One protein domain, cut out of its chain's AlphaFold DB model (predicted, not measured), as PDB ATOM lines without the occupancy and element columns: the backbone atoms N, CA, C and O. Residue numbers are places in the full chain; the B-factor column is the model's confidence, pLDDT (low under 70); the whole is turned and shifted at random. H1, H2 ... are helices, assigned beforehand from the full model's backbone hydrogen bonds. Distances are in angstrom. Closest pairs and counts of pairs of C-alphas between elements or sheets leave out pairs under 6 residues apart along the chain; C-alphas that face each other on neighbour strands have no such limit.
ATOM      1  N   GLU A  34     260.741 360.589 177.868       97.12
ATOM      2  CA  GLU A  34     260.109 359.949 179.032       97.12
ATOM      3  C   GLU A  34     259.058 358.902 178.629       97.12
ATOM      4  O   GLU A  34     258.994 357.827 179.221       97.12
ATOM      5  N   GLN A  35     258.259 359.186 177.596       96.94
ATOM      6  CA  GLN A  35     257.280 358.230 177.072       96.94
ATOM      7  C   GLN A  35     257.963 357.041 176.392       96.94
ATOM      8  O   GLN A  35     257.536 355.909 176.601       96.94
ATOM      9  N   ILE A  36     259.032 357.290 175.627       97.12
ATOM     10  CA  ILE A  36     259.837 356.228 175.010       97.12
ATOM     11  C   ILE A  36     260.422 355.329 176.102       97.12
ATOM     12  O   ILE A  36     260.183 354.127 176.087       97.12
ATOM     13  N   ASP A  37     261.104 355.904 177.095       97.56
ATOM     14  CA  ASP A  37     261.725 355.151 178.191       97.56
ATOM     15  C   ASP A  37     260.688 354.391 179.039       97.56
ATOM     16  O   ASP A  37     260.991 353.353 179.625       97.56
ATOM     17  N   HIS A  38     259.452 354.888 179.150       97.81
ATOM     18  CA  HIS A  38     258.371 354.138 179.787       97.81
ATOM     19  C   HIS A  38     257.959 352.919 178.959       97.81
ATOM     20  O   HIS A  38     257.949 351.820 179.500       97.81
ATOM     21  N   LEU A  39     257.669 353.094 177.669       98.19
ATOM     22  CA  LEU A  39     257.217 352.005 176.800       98.19
ATOM     23  C   LEU A  39     258.298 350.941 176.580       98.19
ATOM     24  O   LEU A  39     257.980 349.758 176.505       98.19
ATOM     25  N   VAL A  40     259.567 351.349 176.510       98.31
ATOM     26  CA  VAL A  40     260.695 350.413 176.451       98.31
ATOM     27  C   VAL A  40     260.733 349.565 177.718       98.31
ATOM     28  O   VAL A  40     260.759 348.348 177.603       98.31
ATOM     29  N   ARG A  41     260.624 350.163 178.914       98.38
ATOM     30  CA  ARG A  41     260.588 349.397 180.174       98.38
ATOM     31  C   ARG A  41     259.448 348.382 180.227       98.38
ATOM     32  O   ARG A  41     259.682 347.263 180.663       98.38
ATOM     33  N   GLU A  42     258.257 348.729 179.741       98.44
ATOM     34  CA  GLU A  42     257.143 347.768 179.652       98.44
ATOM     35  C   GLU A  42     257.502 346.569 178.752       98.44
ATOM     36  O   GLU A  42     257.228 345.421 179.099       98.44
ATOM     37  N   ALA A  43     258.171 346.807 177.618       98.31
ATOM     38  CA  ALA A  43     258.651 345.737 176.744       98.31
ATOM     39  C   ALA A  43     259.764 344.891 177.391       98.31
ATOM     40  O   ALA A  43     259.777 343.672 177.225       98.31
ATOM     41  N   GLU A  44     260.680 345.510 178.142       98.31
ATOM     42  CA  GLU A  44     261.704 344.785 178.905       98.31
ATOM     43  C   GLU A  44     261.069 343.870 179.959       98.31
ATOM     44  O   GLU A  44     261.475 342.717 180.105       98.31
ATOM     45  N   GLU A  45     260.057 344.361 180.677       98.19
ATOM     46  CA  GLU A  45     259.313 343.577 181.662       98.19
ATOM     47  C   GLU A  45     258.590 342.393 181.009       98.19
ATOM     48  O   GLU A  45     258.682 341.277 181.520       98.19
ATOM     49  N   LEU A  46     257.929 342.598 179.861       98.25
ATOM     50  CA  LEU A  46     257.312 341.513 179.089       98.25
ATOM     51  C   LEU A  46     258.345 340.454 178.693       98.25
ATOM     52  O   LEU A  46     258.149 339.281 179.001       98.25
ATOM     53  N   TYR A  47     259.474 340.873 178.112       97.75
ATOM     54  CA  TYR A  47     260.561 339.974 177.729       97.75
ATOM     55  C   TYR A  47     261.034 339.103 178.899       97.75
ATOM     56  O   TYR A  47     261.131 337.884 178.766       97.75
ATOM     57  N   TRP A  48     261.326 339.709 180.053       97.06
ATOM     58  CA  TRP A  48     261.832 338.964 181.205       97.06
ATOM     59  C   TRP A  48     260.785 338.037 181.812       97.06
ATOM     60  O   TRP A  48     261.122 336.917 182.197       97.06
ATOM     61  N   ASN A  49     259.530 338.481 181.890       96.06
ATOM     62  CA  ASN A  49     258.440 337.673 182.426       96.06
ATOM     63  C   ASN A  49     258.188 336.433 181.564       96.06
ATOM     64  O   ASN A  49     258.030 335.336 182.095       96.06
ATOM     65  N   GLU A  50     258.175 336.605 180.245       95.19
ATOM     66  CA  GLU A  50     257.922 335.539 179.278       95.19
ATOM     67  C   GLU A  50     259.084 334.546 179.202       95.19
ATOM     68  O   GLU A  50     258.869 333.336 179.282       95.19
ATOM     69  N   LEU A  51     260.325 335.046 179.170       91.94
ATOM     70  CA  LEU A  51     261.517 334.201 179.217       91.94
ATOM     71  C   LEU A  51     261.556 333.366 180.508       91.94
ATOM     72  O   LEU A  51     261.769 332.159 180.450       91.94
ATOM     73  N   ALA A  52     261.317 333.993 181.665       89.88
ATOM     74  CA  ALA A  52     261.320 333.301 182.950       89.88
ATOM     75  C   ALA A  52     260.179 332.281 183.072       89.88
ATOM     76  O   ALA A  52     260.358 331.242 183.704       89.88
ATOM     77  N   TRP A  53     259.009 332.569 182.491       87.25
ATOM     78  CA  TRP A  53     257.901 331.618 182.456       87.25
ATOM     79  C   TRP A  53     258.299 330.351 181.705       87.25
ATOM     80  O   TRP A  53     258.205 329.261 182.261       87.25
ATOM     81  N   GLU A  54     258.822 330.499 180.491       85.81
ATOM     82  CA  GLU A  54     259.202 329.361 179.658       85.81
ATOM     83  C   GLU A  54     260.397 328.581 180.232       85.81
ATOM     84  O   GLU A  54     260.407 327.353 180.178       85.81
ATOM     85  N   GLU A  55     261.362 329.247 180.881       83.44
ATOM     86  CA  GLU A  55     262.437 328.559 181.618       83.44
ATOM     87  C   GLU A  55     261.910 327.670 182.754       83.44
ATOM     88  O   GLU A  55     262.522 326.649 183.083       83.44
ATOM     89  N   LEU A  56     260.792 328.054 183.376       76.62
ATOM     90  CA  LEU A  56     260.174 327.295 184.460       76.62
ATOM     91  C   LEU A  56     259.288 326.154 183.957       76.62
ATOM     92  O   LEU A  56     259.173 325.140 184.654       76.62
ATOM     93  N   THR A  57     258.636 326.319 182.806       72.00
ATOM     94  CA  THR A  57     257.594 325.396 182.341       72.00
ATOM     95  C   THR A  57     258.058 324.428 181.252       72.00
ATOM     96  O   THR A  57     257.550 323.306 181.224       72.00
ATOM     97  N   ASP A  58     259.025 324.803 180.398       73.12
ATOM     98  CA  ASP A  58     259.411 324.060 179.174       73.12
ATOM     99  C   ASP A  58     258.170 323.696 178.316       73.12
ATOM    100  O   ASP A  58     258.144 322.661 177.640       73.12
ATOM    101  N   GLU A  59     257.096 324.496 178.414       60.91
ATOM    102  CA  GLU A  59     255.759 324.175 177.891       60.91
ATOM    103  C   GLU A  59     255.693 324.323 176.368       60.91
ATOM    104  O   GLU A  59     255.062 323.494 175.706       60.91
ATOM    105  N   GLU A  60     256.401 325.300 175.794       62.12
ATOM    106  CA  GLU A  60     256.373 325.592 174.353       62.12
ATOM    107  C   GLU A  60     257.396 324.778 173.547       62.12
ATOM    108  O   GLU A  60     257.756 325.094 172.405       62.12
ATOM    109  N   ARG A  61     257.857 323.666 174.122       61.72
ATOM    110  CA  ARG A  61     258.753 322.724 173.464       61.72
ATOM    111  C   ARG A  61     258.004 321.880 172.431       61.72
ATOM    112  O   ARG A  61     257.401 320.850 172.740       61.72
ATOM    113  N   VAL A  62     258.104 322.270 171.163       60.44
ATOM    114  CA  VAL A  62     257.488 321.559 170.031       60.44
ATOM    115  C   VAL A  62     258.468 320.590 169.352       60.44
ATOM    116  O   VAL A  62     259.689 320.643 169.533       60.44
ATOM    117  N   VAL A  63     257.942 319.654 168.549       47.84
ATOM    118  CA  VAL A  63     258.767 318.739 167.738       47.84
ATOM    119  C   VAL A  63     259.523 319.557 166.685       47.84
ATOM    120  O   VAL A  63     258.963 319.903 165.651       47.84
ATOM    121  N   GLY A  64     260.794 319.862 166.961       54.25
ATOM    122  CA  GLY A  64     261.644 320.712 166.117       54.25
ATOM    123  C   GLY A  64     262.340 321.861 166.858       54.25
ATOM    124  O   GLY A  64     263.250 322.454 166.291       54.25
ATOM    125  N   GLY A  65     261.978 322.135 168.117       57.53
ATOM    126  CA  GLY A  65     262.495 323.258 168.914       57.53
ATOM    127  C   GLY A  65     261.359 324.083 169.526       57.53
ATOM    128  O   GLY A  65     260.194 323.754 169.326       57.53
ATOM    129  N   HIS A  66     261.692 325.138 170.273       58.62
ATOM    130  CA  HIS A  66     260.701 326.105 170.763       58.62
ATOM    131  C   HIS A  66     260.324 327.069 169.636       58.62
ATOM    132  O   HIS A  66     261.205 327.518 168.897       58.62
ATOM    133  N   LEU A  67     259.036 327.392 169.516       82.25
ATOM    134  CA  LEU A  67     258.567 328.458 168.629       82.25
ATOM    135  C   LEU A  67     258.636 329.780 169.387       82.25
ATOM    136  O   LEU A  67     257.906 329.983 170.355       82.25
ATOM    137  N   THR A  68     259.521 330.678 168.963       87.88
ATOM    138  CA  THR A  68     259.744 331.955 169.652       87.88
ATOM    139  C   THR A  68     258.472 332.805 169.722       87.88
ATOM    140  O   THR A  68     258.288 333.517 170.704       87.88
ATOM    141  N   GLU A  69     257.558 332.702 168.751       88.38
ATOM    142  CA  GLU A  69     256.265 333.395 168.815       88.38
ATOM    143  C   GLU A  69     255.376 332.928 169.972       88.38
ATOM    144  O   GLU A  69     254.587 333.718 170.487       88.38
ATOM    145  N   LEU A  70     255.486 331.656 170.368       89.25
ATOM    146  CA  LEU A  70     254.717 331.095 171.481       89.25
ATOM    147  C   LEU A  70     255.345 331.427 172.832       89.25
ATOM    148  O   LEU A  70     254.624 331.569 173.814       89.25
ATOM    149  N   VAL A  71     256.667 331.615 172.863       91.62
ATOM    150  CA  VAL A  71     257.384 332.043 174.069       91.62
ATOM    151  C   VAL A  71     257.115 333.516 174.384       91.62
ATOM    152  O   VAL A  71     256.939 333.846 175.549       91.62
ATOM    153  N   PHE A  72     257.039 334.396 173.374       95.50
ATOM    154  CA  PHE A  72     256.917 335.854 173.565       95.50
ATOM    155  C   PHE A  72     255.611 336.479 173.026       95.50
ATOM    156  O   PHE A  72     255.655 337.467 172.280       95.50
ATOM    157  N   PRO A  73     254.423 335.931 173.339       95.31
ATOM    158  CA  PRO A  73     253.176 336.370 172.716       95.31
ATOM    159  C   PRO A  73     252.789 337.805 173.105       95.31
ATOM    160  O   PRO A  73     252.286 338.566 172.277       95.31
ATOM    161  N   GLY A  74     253.015 338.192 174.357       97.31
ATOM    162  CA  GLY A  74     252.720 339.508 174.909       97.31
ATOM    163  C   GLY A  74     253.665 340.579 174.388       97.31
ATOM    164  O   GLY A  74     253.191 341.635 173.963       97.31
ATOM    165  N   LEU A  75     254.975 340.313 174.340       98.12
ATOM    166  CA  LEU A  75     255.929 341.245 173.739       98.12
ATOM    167  C   LEU A  75     255.636 341.485 172.252       98.12
ATOM    168  O   LEU A  75     255.636 342.632 171.804       98.12
ATOM    169  N   LEU A  76     255.349 340.428 171.486       97.62
ATOM    170  CA  LEU A  76     255.023 340.561 170.063       97.62
ATOM    171  C   LEU A  76     253.718 341.336 169.851       97.62
ATOM    172  O   LEU A  76     253.681 342.256 169.036       97.62
ATOM    173  N   ALA A  77     252.677 341.054 170.641       96.69
ATOM    174  CA  ALA A  77     251.430 341.816 170.591       96.69
ATOM    175  C   ALA A  77     251.630 343.296 170.969       96.69
ATOM    176  O   ALA A  77     250.987 344.179 170.394       96.69
ATOM    177  N   PHE A  78     252.526 343.583 171.918       97.69
ATOM    178  CA  PHE A  78     252.885 344.947 172.299       97.69
ATOM    179  C   PHE A  78     253.578 345.690 171.150       97.69
ATOM    180  O   PHE A  78     253.176 346.804 170.809       97.69
ATOM    181  N   VAL A  79     254.561 345.057 170.502       97.50
ATOM    182  CA  VAL A  79     255.245 345.597 169.314       97.50
ATOM    183  C   VAL A  79     254.264 345.840 168.167       97.50
ATOM    184  O   VAL A  79     254.280 346.920 167.578       97.50
ATOM    185  N   ASP A  80     253.369 344.893 167.882       94.69
ATOM    186  CA  ASP A  80     252.336 345.070 166.859       94.69
ATOM    187  C   ASP A  80     251.445 346.281 167.169       94.69
ATOM    188  O   ASP A  80     251.151 347.083 166.282       94.69
ATOM    189  N   GLY A  81     251.076 346.470 168.441       94.38
ATOM    190  CA  GLY A  81     250.324 347.632 168.915       94.38
ATOM    191  C   GLY A  81     251.045 348.963 168.680       94.38
ATOM    192  O   GLY A  81     250.412 349.934 168.257       94.38
ATOM    193  N   LEU A  82     252.365 349.004 168.895       95.00
ATOM    194  CA  LEU A  82     253.202 350.178 168.622       95.00
ATOM    195  C   LEU A  82     253.306 350.497 167.127       95.00
ATOM    196  O   LEU A  82     253.586 351.637 166.775       95.00
ATOM    197  N   LEU A  83     253.086 349.522 166.247       95.00
ATOM    198  CA  LEU A  83     253.234 349.671 164.798       95.00
ATOM    199  C   LEU A  83     251.893 349.755 164.055       95.00
ATOM    200  O   LEU A  83     251.869 349.758 162.824       95.00
ATOM    201  N   LEU A  84     250.768 349.866 164.765       90.75
ATOM    202  CA  LEU A  84     249.462 350.018 164.127       90.75
ATOM    203  C   LEU A  84     249.388 351.310 163.299       90.75
ATOM    204  O   LEU A  84     249.543 352.417 163.810       90.75
ATOM    205  N   GLU A  85     249.056 351.167 162.014       83.25
ATOM    206  CA  GLU A  85     248.776 352.293 161.104       83.25
ATOM    207  C   GLU A  85     247.273 352.622 161.040       83.25
ATOM    208  O   GLU A  85     246.863 353.738 160.717       83.25
ATOM    209  N   SER A  86     246.419 351.655 161.386       79.19
ATOM    210  CA  SER A  86     244.965 351.810 161.394       79.19
ATOM    211  C   SER A  86     244.333 351.029 162.533       79.19
ATOM    212  O   SER A  86     244.753 349.910 162.825       79.19
ATOM    213  N   LEU A  87     243.284 351.588 163.133       78.19
ATOM    214  CA  LEU A  87     242.507 350.880 164.140       78.19
ATOM    215  C   LEU A  87     241.449 349.985 163.477       78.19
ATOM    216  O   LEU A  87     240.931 350.335 162.414       78.19
ATOM    217  N   PRO A  88     241.061 348.861 164.114       73.25
ATOM    218  CA  PRO A  88     240.107 347.906 163.543       73.25
ATOM    219  C   PRO A  88     238.740 348.507 163.197       73.25
ATOM    220  O   PRO A  88     237.987 347.937 162.410       73.25
ATOM    221  N   ARG A  89     238.391 349.648 163.803       72.50
ATOM    222  CA  ARG A  89     237.169 350.385 163.492       72.50
ATOM    223  C   ARG A  89     237.492 351.833 163.179       72.50
ATOM    224  O   ARG A  89     238.142 352.511 163.969       72.50
ATOM    225  N   ALA A  90     236.930 352.317 162.073       67.25
ATOM    226  CA  ALA A  90     237.085 353.696 161.618       67.25
ATOM    227  C   ALA A  90     236.644 354.738 162.666       67.25
ATOM    228  O   ALA A  90     237.163 355.851 162.676       67.25
ATOM    229  N   GLU A  91     235.726 354.376 163.572       76.56
ATOM    230  CA  GLU A  91     235.247 355.237 164.667       76.56
ATOM    231  C   GLU A  91     236.318 355.573 165.715       76.56
ATOM    232  O   GLU A  91     236.184 356.573 166.416       76.56
ATOM    233  N   PHE A  92     237.397 354.788 165.798       71.00
ATOM    234  CA  PHE A  92     238.512 355.056 166.707       71.00
ATOM    235  C   PHE A  92     239.602 355.947 166.089       71.00
ATOM    236  O   PHE A  92     240.528 356.355 166.786       71.00
ATOM    237  N   GLY A  93     239.475 356.300 164.804       68.88
ATOM    238  CA  GLY A  93     240.430 357.144 164.090       68.88
ATOM    239  C   GLY A  93     241.653 356.388 163.564       68.88
ATOM    240  O   GLY A  93     241.644 355.168 163.398       68.88
ATOM    241  N   THR A  94     242.707 357.138 163.244       69.12
ATOM    242  CA  THR A  94     243.987 356.604 162.763       69.12
ATOM    243  C   THR A  94     244.892 356.284 163.943       69.12
ATOM    244  O   THR A  94     245.088 357.139 164.812       69.12
ATOM    245  N   ALA A  95     245.475 355.085 163.954       82.25
ATOM    246  CA  ALA A  95     246.546 354.780 164.890       82.25
ATOM    247  C   ALA A  95     247.786 355.623 164.545       82.25
ATOM    248  O   ALA A  95     247.961 356.062 163.405       82.25
ATOM    249  N   ARG A  96     248.610 355.901 165.556       85.81
ATOM    250  CA  ARG A  96     249.895 356.579 165.388       85.81
ATOM    251  C   ARG A  96     250.991 355.565 165.695       85.81
ATOM    252  O   ARG A  96     251.135 355.215 166.861       85.81
ATOM    253  N   PRO A  97     251.714 355.075 164.682       92.75
ATOM    254  CA  PRO A  97     252.811 354.156 164.920       92.75
ATOM    255  C   PRO A  97     254.008 354.870 165.557       92.75
ATOM    256  O   PRO A  97     254.284 356.029 165.236       92.75
ATOM    257  N   HIS A  98     254.728 354.140 166.406       94.88
ATOM    258  CA  HIS A  98     255.858 354.590 167.220       94.88
ATOM    259  C   HIS A  98     257.115 353.742 166.949       94.88
ATOM    260  O   HIS A  98     257.569 352.999 167.828       94.88
ATOM    261  N   PRO A  99     257.686 353.805 165.728       95.25
ATOM    262  CA  PRO A  99     258.872 353.025 165.368       95.25
ATOM    263  C   PRO A  99     260.092 353.343 166.234       95.25
ATOM    264  O   PRO A  99     260.934 352.476 166.430       95.25
ATOM    265  N   GLU A 100     260.190 354.555 166.781       95.50
ATOM    266  CA  GLU A 100     261.285 354.961 167.659       95.50
ATOM    267  C   GLU A 100     261.341 354.136 168.949       95.50
ATOM    268  O   GLU A 100     262.424 353.862 169.456       95.50
ATOM    269  N   VAL A 101     260.185 353.690 169.452       97.06
ATOM    270  CA  VAL A 101     260.110 352.802 170.618       97.06
ATOM    271  C   VAL A 101     260.572 351.403 170.226       97.06
ATOM    272  O   VAL A 101     261.372 350.796 170.930       97.06
ATOM    273  N   VAL A 102     260.124 350.909 169.069       97.75
ATOM    274  CA  VAL A 102     260.509 349.587 168.552       97.75
ATOM    275  C   VAL A 102     262.012 349.508 168.266       97.75
ATOM    276  O   VAL A 102     262.636 348.489 168.542       97.75
ATOM    277  N   GLU A 103     262.622 350.587 167.782       97.00
ATOM    278  CA  GLU A 103     264.072 350.689 167.583       97.00
ATOM    279  C   GLU A 103     264.875 350.583 168.892       97.00
ATOM    280  O   GLU A 103     265.933 349.948 168.919       97.00
ATOM    281  N   GLU A 104     264.381 351.165 169.988       98.06
ATOM    282  CA  GLU A 104     265.007 351.036 171.311       98.06
ATOM    283  C   GLU A 104     264.776 349.633 171.908       98.06
ATOM    284  O   GLU A 104     265.697 349.051 172.479       98.06
ATOM    285  N   ILE A 105     263.604 349.022 171.680       98.50
ATOM    286  CA  ILE A 105     263.341 347.614 172.038       98.50
ATOM    287  C   ILE A 105     264.301 346.678 171.289       98.50
ATOM    288  O   ILE A 105     264.900 345.784 171.885       98.50
ATOM    289  N   LEU A 106     264.506 346.892 169.988       98.50
ATOM    290  CA  LEU A 106     265.458 346.120 169.185       98.50
ATOM    291  C   LEU A 106     266.895 346.258 169.699       98.50
ATOM    292  O   LEU A 106     267.653 345.285 169.667       98.50
ATOM    293  N   LEU A 107     267.279 347.444 170.181       98.19
ATOM    294  CA  LEU A 107     268.581 347.646 170.809       98.19
ATOM    295  C   LEU A 107     268.702 346.836 172.103       98.19
ATOM    296  O   LEU A 107     269.688 346.117 172.256       98.19
ATOM    297  N   PHE A 108     267.695 346.893 172.977       98.25
ATOM    298  CA  PHE A 108     267.635 346.083 174.195       98.25
ATOM    299  C   PHE A 108     267.771 344.583 173.889       98.25
ATOM    300  O   PHE A 108     268.599 343.895 174.487       98.25
ATOM    301  N   LEU A 109     267.028 344.058 172.910       98.31
ATOM    302  CA  LEU A 109     267.121 342.645 172.526       98.31
ATOM    303  C   LEU A 109     268.523 342.290 172.001       98.31
ATOM    304  O   LEU A 109     269.078 341.243 172.341       98.31
ATOM    305  N   ALA A 110     269.134 343.172 171.208       97.88
ATOM    306  CA  ALA A 110     270.498 342.981 170.726       97.88
ATOM    307  C   ALA A 110     271.539 343.018 171.861       97.88
ATOM    308  O   ALA A 110     272.558 342.327 171.777       97.88
ATOM    309  N   GLU A 111     271.303 343.801 172.918       97.69
ATOM    310  CA  GLU A 111     272.125 343.804 174.133       97.69
ATOM    311  C   GLU A 111     272.035 342.462 174.856       97.69
ATOM    312  O   GLU A 111     273.073 341.856 175.119       97.69
ATOM    313  N   ARG A 112     270.820 341.941 175.069       97.06
ATOM    314  CA  ARG A 112     270.599 340.623 175.689       97.06
ATOM    315  C   ARG A 112     271.268 339.492 174.910       97.06
ATOM    316  O   ARG A 112     271.962 338.661 175.493       97.06
ATOM    317  N   TYR A 113     271.135 339.492 173.583       96.19
ATOM    318  CA  TYR A 113     271.833 338.533 172.723       96.19
ATOM    319  C   TYR A 113     273.359 338.612 172.896       96.19
ATOM    320  O   TYR A 113     274.049 337.587 172.958       96.19
ATOM    321  N   TRP A 114     273.902 339.829 172.949       95.50
ATOM    322  CA  TRP A 114     275.340 340.048 173.056       95.50
ATOM    323  C   TRP A 114     275.890 339.632 174.421       95.50
ATOM    324  O   TRP A 114     276.941 338.998 174.478       95.50
ATOM    325  N   GLU A 115     275.183 339.945 175.503       94.75
ATOM    326  CA  GLU A 115     275.528 339.513 176.860       94.75
ATOM    327  C   GLU A 115     275.568 337.988 176.954       94.75
ATOM    328  O   GLU A 115     276.595 337.427 177.337       94.75
ATOM    329  N   ALA A 116     274.525 337.310 176.467       93.75
ATOM    330  CA  ALA A 116     274.496 335.851 176.435       93.75
ATOM    331  C   ALA A 116     275.623 335.261 175.568       93.75
ATOM    332  O   ALA A 116     276.219 334.243 175.917       93.75
ATOM    333  N   THR A 117     275.966 335.906 174.446       93.25
ATOM    334  CA  THR A 117     277.117 335.505 173.619       93.25
ATOM    335  C   THR A 117     278.426 335.623 174.400       93.25
ATOM    336  O   THR A 117     279.207 334.675 174.429       93.25
ATOM    337  N   ALA A 118     278.649 336.757 175.064       93.94
ATOM    338  CA  ALA A 118     279.869 337.020 175.816       93.94
ATOM    339  C   ALA A 118     280.039 336.064 177.007       93.94
ATOM    340  O   ALA A 118     281.161 335.663 177.312       93.94
ATOM    341  N   GLU A 119     278.952 335.691 177.680       93.38
ATOM    342  CA  GLU A 119     278.972 334.709 178.767       93.38
ATOM    343  C   GLU A 119     279.314 333.297 178.272       93.38
ATOM    344  O   GLU A 119     280.160 332.617 178.859       93.38
ATOM    345  N   LEU A 120     278.729 332.867 177.149       92.25
ATOM    346  CA  LEU A 120     279.046 331.572 176.537       92.25
ATOM    347  C   LEU A 120     280.500 331.513 176.049       92.25
ATOM    348  O   LEU A 120     281.177 330.506 176.242       92.25
ATOM    349  N   GLU A 121     281.019 332.601 175.472       92.31
ATOM    350  CA  GLU A 121     282.430 332.712 175.075       92.31
ATOM    351  C   GLU A 121     283.389 332.656 176.277       92.31
ATOM    352  O   GLU A 121     284.514 332.170 176.151       92.31
ATOM    353  N   GLN A 122     282.940 333.096 177.455       93.06
ATOM    354  CA  GLN A 122     283.674 332.976 178.720       93.06
ATOM    355  C   GLN A 122     283.592 331.572 179.342       93.06
ATOM    356  O   GLN A 122     284.184 331.333 180.396       93.06
ATOM    357  N   GLY A 123     282.914 330.629 178.684       88.44
ATOM    358  CA  GLY A 123     282.831 329.235 179.108       88.44
ATOM    359  C   GLY A 123     281.656 328.927 180.030       88.44
ATOM    360  O   GLY A 123     281.688 327.899 180.707       88.44
ATOM    361  N   ALA A 124     280.626 329.780 180.073       87.25
ATOM    362  CA  ALA A 124     279.350 329.380 180.651       87.25
ATOM    363  C   ALA A 124     278.797 328.177 179.863       87.25
ATOM    364  O   ALA A 124     278.611 328.256 178.651       87.25
ATOM    365  N   ASP A 125     278.537 327.063 180.545       71.38
ATOM    366  CA  ASP A 125     277.941 325.860 179.954       71.38
ATOM    367  C   ASP A 125     276.535 325.665 180.527       71.38
ATOM    368  O   ASP A 125     276.288 324.834 181.402       71.38
ATOM    369  N   SER A 126     275.621 326.537 180.097       80.75
ATOM    370  CA  SER A 126     274.208 326.481 180.470       80.75
ATOM    371  C   SER A 126     273.363 326.311 179.216       80.75
ATOM    372  O   SER A 126     273.320 327.193 178.356       80.75
ATOM    373  N   GLY A 127     272.648 325.187 179.129       81.81
ATOM    374  CA  GLY A 127     271.660 324.959 178.074       81.81
ATOM    375  C   GLY A 127     270.580 326.046 178.042       81.81
ATOM    376  O   GLY A 127     270.177 326.447 176.954       81.81
ATOM    377  N   SER A 128     270.196 326.586 179.209       83.19
ATOM    378  CA  SER A 128     269.258 327.719 179.322       83.19
ATOM    379  C   SER A 128     269.823 328.976 178.660       83.19
ATOM    380  O   SER A 128     269.118 329.634 177.907       83.19
ATOM    381  N   LEU A 129     271.122 329.258 178.814       88.25
ATOM    382  CA  LEU A 129     271.739 330.439 178.204       88.25
ATOM    383  C   LEU A 129     271.851 330.310 176.678       88.25
ATOM    384  O   LEU A 129     271.611 331.271 175.946       88.25
ATOM    385  N   VAL A 130     272.193 329.115 176.180       89.19
ATOM    386  CA  VAL A 130     272.201 328.823 174.735       89.19
ATOM    387  C   VAL A 130     270.801 328.985 174.148       89.19
ATOM    388  O   VAL A 130     270.645 329.585 173.082       89.19
ATOM    389  N   TRP A 131     269.799 328.462 174.851       87.69
ATOM    390  CA  TRP A 131     268.399 328.554 174.471       87.69
ATOM    391  C   TRP A 131     267.901 330.005 174.474       87.69
ATOM    392  O   TRP A 131     267.428 330.473 173.437       87.69
ATOM    393  N   ALA A 132     268.109 330.747 175.564       90.44
ATOM    394  CA  ALA A 132     267.719 332.148 175.687       90.44
ATOM    395  C   ALA A 132     268.348 332.982 174.565       90.44
ATOM    396  O   ALA A 132     267.641 333.682 173.848       90.44
ATOM    397  N   ARG A 133     269.654 332.814 174.305       93.44
ATOM    398  CA  ARG A 133     270.340 333.496 173.195       93.44
ATOM    399  C   ARG A 133     269.695 333.205 171.838       93.44
ATOM    400  O   ARG A 133     269.563 334.115 171.021       93.44
ATOM    401  N   ALA A 134     269.345 331.946 171.570       91.69
ATOM    402  CA  ALA A 134     268.722 331.546 170.311       91.69
ATOM    403  C   ALA A 134     267.320 332.153 170.156       91.69
ATOM    404  O   ALA A 134     266.999 332.678 169.089       91.69
ATOM    405  N   MET A 135     266.528 332.148 171.227       92.12
ATOM    406  CA  MET A 135     265.206 332.766 171.260       92.12
ATOM    407  C   MET A 135     265.280 334.281 171.072       92.12
ATOM    408  O   MET A 135     264.609 334.810 170.191       92.12
ATOM    409  N   THR A 136     266.154 334.984 171.798       95.44
ATOM    410  CA  THR A 136     266.362 336.431 171.623       95.44
ATOM    411  C   THR A 136     266.807 336.759 170.200       95.44
ATOM    412  O   THR A 136     266.338 337.730 169.610       95.44
ATOM    413  N   ALA A 137     267.688 335.938 169.614       94.38
ATOM    414  CA  ALA A 137     268.078 336.106 168.223       94.38
ATOM    415  C   ALA A 137     266.858 335.996 167.308       94.38
ATOM    416  O   ALA A 137     266.633 336.881 166.494       94.38
ATOM    417  N   HIS A 138     266.044 334.952 167.404       93.88
ATOM    418  CA  HIS A 138     264.877 334.832 166.531       93.88
ATOM    419  C   HIS A 138     263.850 335.959 166.777       93.88
ATOM    420  O   HIS A 138     263.362 336.568 165.828       93.88
ATOM    421  N   LEU A 139     263.637 336.351 168.032       96.50
ATOM    422  CA  LEU A 139     262.741 337.439 168.429       96.50
ATOM    423  C   LEU A 139     263.109 338.785 167.784       96.50
ATOM    424  O   LEU A 139     262.225 339.515 167.347       96.50
ATOM    425  N   ILE A 140     264.402 339.100 167.644       97.50
ATOM    426  CA  ILE A 140     264.842 340.301 166.911       97.50
ATOM    427  C   ILE A 140     264.330 340.284 165.458       97.50
ATOM    428  O   ILE A 140     263.942 341.332 164.947       97.50
ATOM    429  N   ASP A 141     264.307 339.126 164.783       95.81
ATOM    430  CA  ASP A 141     263.775 339.043 163.412       95.81
ATOM    431  C   ASP A 141     262.257 339.247 163.416       95.81
ATOM    432  O   ASP A 141     261.751 340.072 162.656       95.81
ATOM    433  N   LEU A 142     261.551 338.589 164.341       96.00
ATOM    434  CA  LEU A 142     260.102 338.733 164.500       96.00
ATOM    435  C   LEU A 142     259.662 340.175 164.765       96.00
ATOM    436  O   LEU A 142     258.591 340.558 164.310       96.00
ATOM    437  N   VAL A 143     260.480 340.984 165.445       97.88
ATOM    438  CA  VAL A 143     260.227 342.419 165.664       97.88
ATOM    439  C   VAL A 143     260.583 343.263 164.429       97.88
ATOM    440  O   VAL A 143     259.886 344.227 164.109       97.88
ATOM    441  N   LEU A 144     261.631 342.898 163.683       97.00
ATOM    442  CA  LEU A 144     261.999 343.576 162.432       97.00
ATOM    443  C   LEU A 144     260.948 343.367 161.327       97.00
ATOM    444  O   LEU A 144     260.729 344.260 160.505       97.00
ATOM    445  N   TYR A 145     260.279 342.215 161.297       95.62
ATOM    446  CA  TYR A 145     259.276 341.884 160.284       95.62
ATOM    447  C   TYR A 145     258.106 342.885 160.208       95.62
ATOM    448  O   TYR A 145     257.886 343.438 159.124       95.62
ATOM    449  N   PRO A 146     257.349 343.166 161.288       95.06
ATOM    450  CA  PRO A 146     256.290 344.165 161.263       95.06
ATOM    451  C   PRO A 146     256.853 345.576 161.063       95.06
ATOM    452  O   PRO A 146     256.252 346.348 160.316       95.06
ATOM    453  N   LEU A 147     258.039 345.895 161.607       96.62
ATOM    454  CA  LEU A 147     258.670 347.208 161.424       96.62
ATOM    455  C   LEU A 147     258.885 347.546 159.941       96.62
ATOM    456  O   LEU A 147     258.686 348.692 159.550       96.62
ATOM    457  N   TYR A 148     259.225 346.563 159.104       95.81
ATOM    458  CA  TYR A 148     259.429 346.742 157.657       95.81
ATOM    459  C   TYR A 148     258.291 346.189 156.781       95.81
ATOM    460  O   TYR A 148     258.420 346.110 155.551       95.81
ATOM    461  N   ARG A 149     257.145 345.859 157.393       94.25
ATOM    462  CA  ARG A 149     255.933 345.341 156.732       94.25
ATOM    463  C   ARG A 149     256.179 344.080 155.899       94.25
ATOM    464  O   ARG A 149     255.680 343.972 154.781       94.25
ATOM    465  N   LEU A 150     256.975 343.146 156.410       94.69
ATOM    466  CA  LEU A 150     257.222 341.889 155.711       94.69
ATOM    467  C   LEU A 150     255.938 341.060 155.623       94.69
ATOM    468  O   LEU A 150     255.320 340.732 156.645       94.69
ATOM    469  N   SER A 151     255.571 340.706 154.396       90.94
ATOM    470  CA  SER A 151     254.497 339.769 154.076       90.94
ATOM    471  C   SER A 151     254.872 338.335 154.474       90.94
ATOM    472  O   SER A 151     256.058 338.026 154.579       90.94
ATOM    473  N   PRO A 152     253.894 337.428 154.660       89.38
ATOM    474  CA  PRO A 152     254.183 336.030 154.987       89.38
ATOM    475  C   PRO A 152     255.142 335.354 153.995       89.38
ATOM    476  O   PRO A 152     256.067 334.676 154.418       89.38
ATOM    477  N   ALA A 153     254.990 335.619 152.692       89.44
ATOM    478  CA  ALA A 153     255.871 335.062 151.663       89.44
ATOM    479  C   ALA A 153     257.320 335.574 151.777       89.44
ATOM    480  O   ALA A 153     258.255 334.791 151.645       89.44
ATOM    481  N   GLU A 154     257.514 336.868 152.066       92.75
ATOM    482  CA  GLU A 154     258.852 337.443 152.297       92.75
ATOM    483  C   GLU A 154     259.514 336.832 153.550       92.75
ATOM    484  O   GLU A 154     260.722 336.604 153.553       92.75
ATOM    485  N   ARG A 155     258.735 336.536 154.603       90.69
ATOM    486  CA  ARG A 155     259.240 335.877 155.827       90.69
ATOM    487  C   ARG A 155     259.676 334.440 155.550       90.69
ATOM    488  O   ARG A 155     260.806 334.085 155.870       90.69
ATOM    489  N   GLU A 156     258.822 333.656 154.892       86.75
ATOM    490  CA  GLU A 156     259.122 332.267 154.512       86.75
ATOM    491  C   GLU A 156     260.389 332.180 153.645       86.75
ATOM    492  O   GLU A 156     261.229 331.300 153.838       86.75
ATOM    493  N   GLU A 157     260.562 333.112 152.705       86.88
ATOM    494  CA  GLU A 157     261.747 333.150 151.851       86.88
ATOM    495  C   GLU A 157     263.028 333.486 152.627       86.88
ATOM    496  O   GLU A 157     264.078 332.896 152.363       86.88
ATOM    497  N   LEU A 158     262.962 334.409 153.589       86.06
ATOM    498  CA  LEU A 158     264.102 334.756 154.442       86.06
ATOM    499  C   LEU A 158     264.484 333.613 155.388       86.06
ATOM    500  O   LEU A 158     265.672 333.338 155.561       86.06
ATOM    501  N   GLU A 159     263.499 332.932 155.964       83.12
ATOM    502  CA  GLU A 159     263.710 331.795 156.865       83.12
ATOM    503  C   GLU A 159     264.262 330.573 156.129       83.12
ATOM    504  O   GLU A 159     265.138 329.888 156.649       83.12
ATOM    505  N   GLY A 160     263.849 330.345 154.879       76.62
ATOM    506  CA  GLY A 160     264.409 329.285 154.035       76.62
ATOM    507  C   GLY A 160     265.870 329.499 153.611       76.62
ATOM    508  O   GLY A 160     266.488 328.577 153.074       76.62
ATOM    509  N   ARG A 161     266.428 330.702 153.816       68.94
ATOM    510  CA  ARG A 161     267.825 331.059 153.499       68.94
ATOM    511  C   ARG A 161     268.763 331.003 154.716       68.94
ATOM    512  O   ARG A 161     269.973 331.148 154.518       68.94
TER     513      ARG A 161
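This is residues 34 to 161 of the 162 residues of an uncharacterized protein of Gemmatimonas sp (UniProt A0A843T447). Look for an up-and-down bundle of four helices, H1, H3, H4 and H5, each running against the one before. Residues 88 to 93 stick out, and small H6 lies beyond H5. The 128 printed residues have six named helices, H1 to H6, class all helix, compact, with radius of gyration of the C-alphas 15.9 A and spans 54 by 37 by 27 A.

Find C-alpha 34 at (260.109, 359.949, 179.032), where H1, residues 34 to 57, begins its 34.8 A. Then come H2, 68 to 71; H3, 73 to 82; H4, 99 to 121, 32.6 A; H5, 127 to 147, 30.7 A; and H6, 152 to 159, ending at (263.710, 331.795, 156.865).

H1 touches H3 with residues 43 to 50 alone, closest C-alphas Leu 46 and Leu 75, 5.5 A. H4 and H5 form a hairpin at a shallow tilt of 22 degrees, closest C-alphas Tyr 113 and Arg 133, 5.3 A. Every O i to N i+4 pair is within hydrogen-bond range in H1, H3, H4 and H6; 14 of 17 in H5.

The printed part has no cut; the H3 to H4 link is long. Low pLDDT, under 70, includes residues 59 to 66.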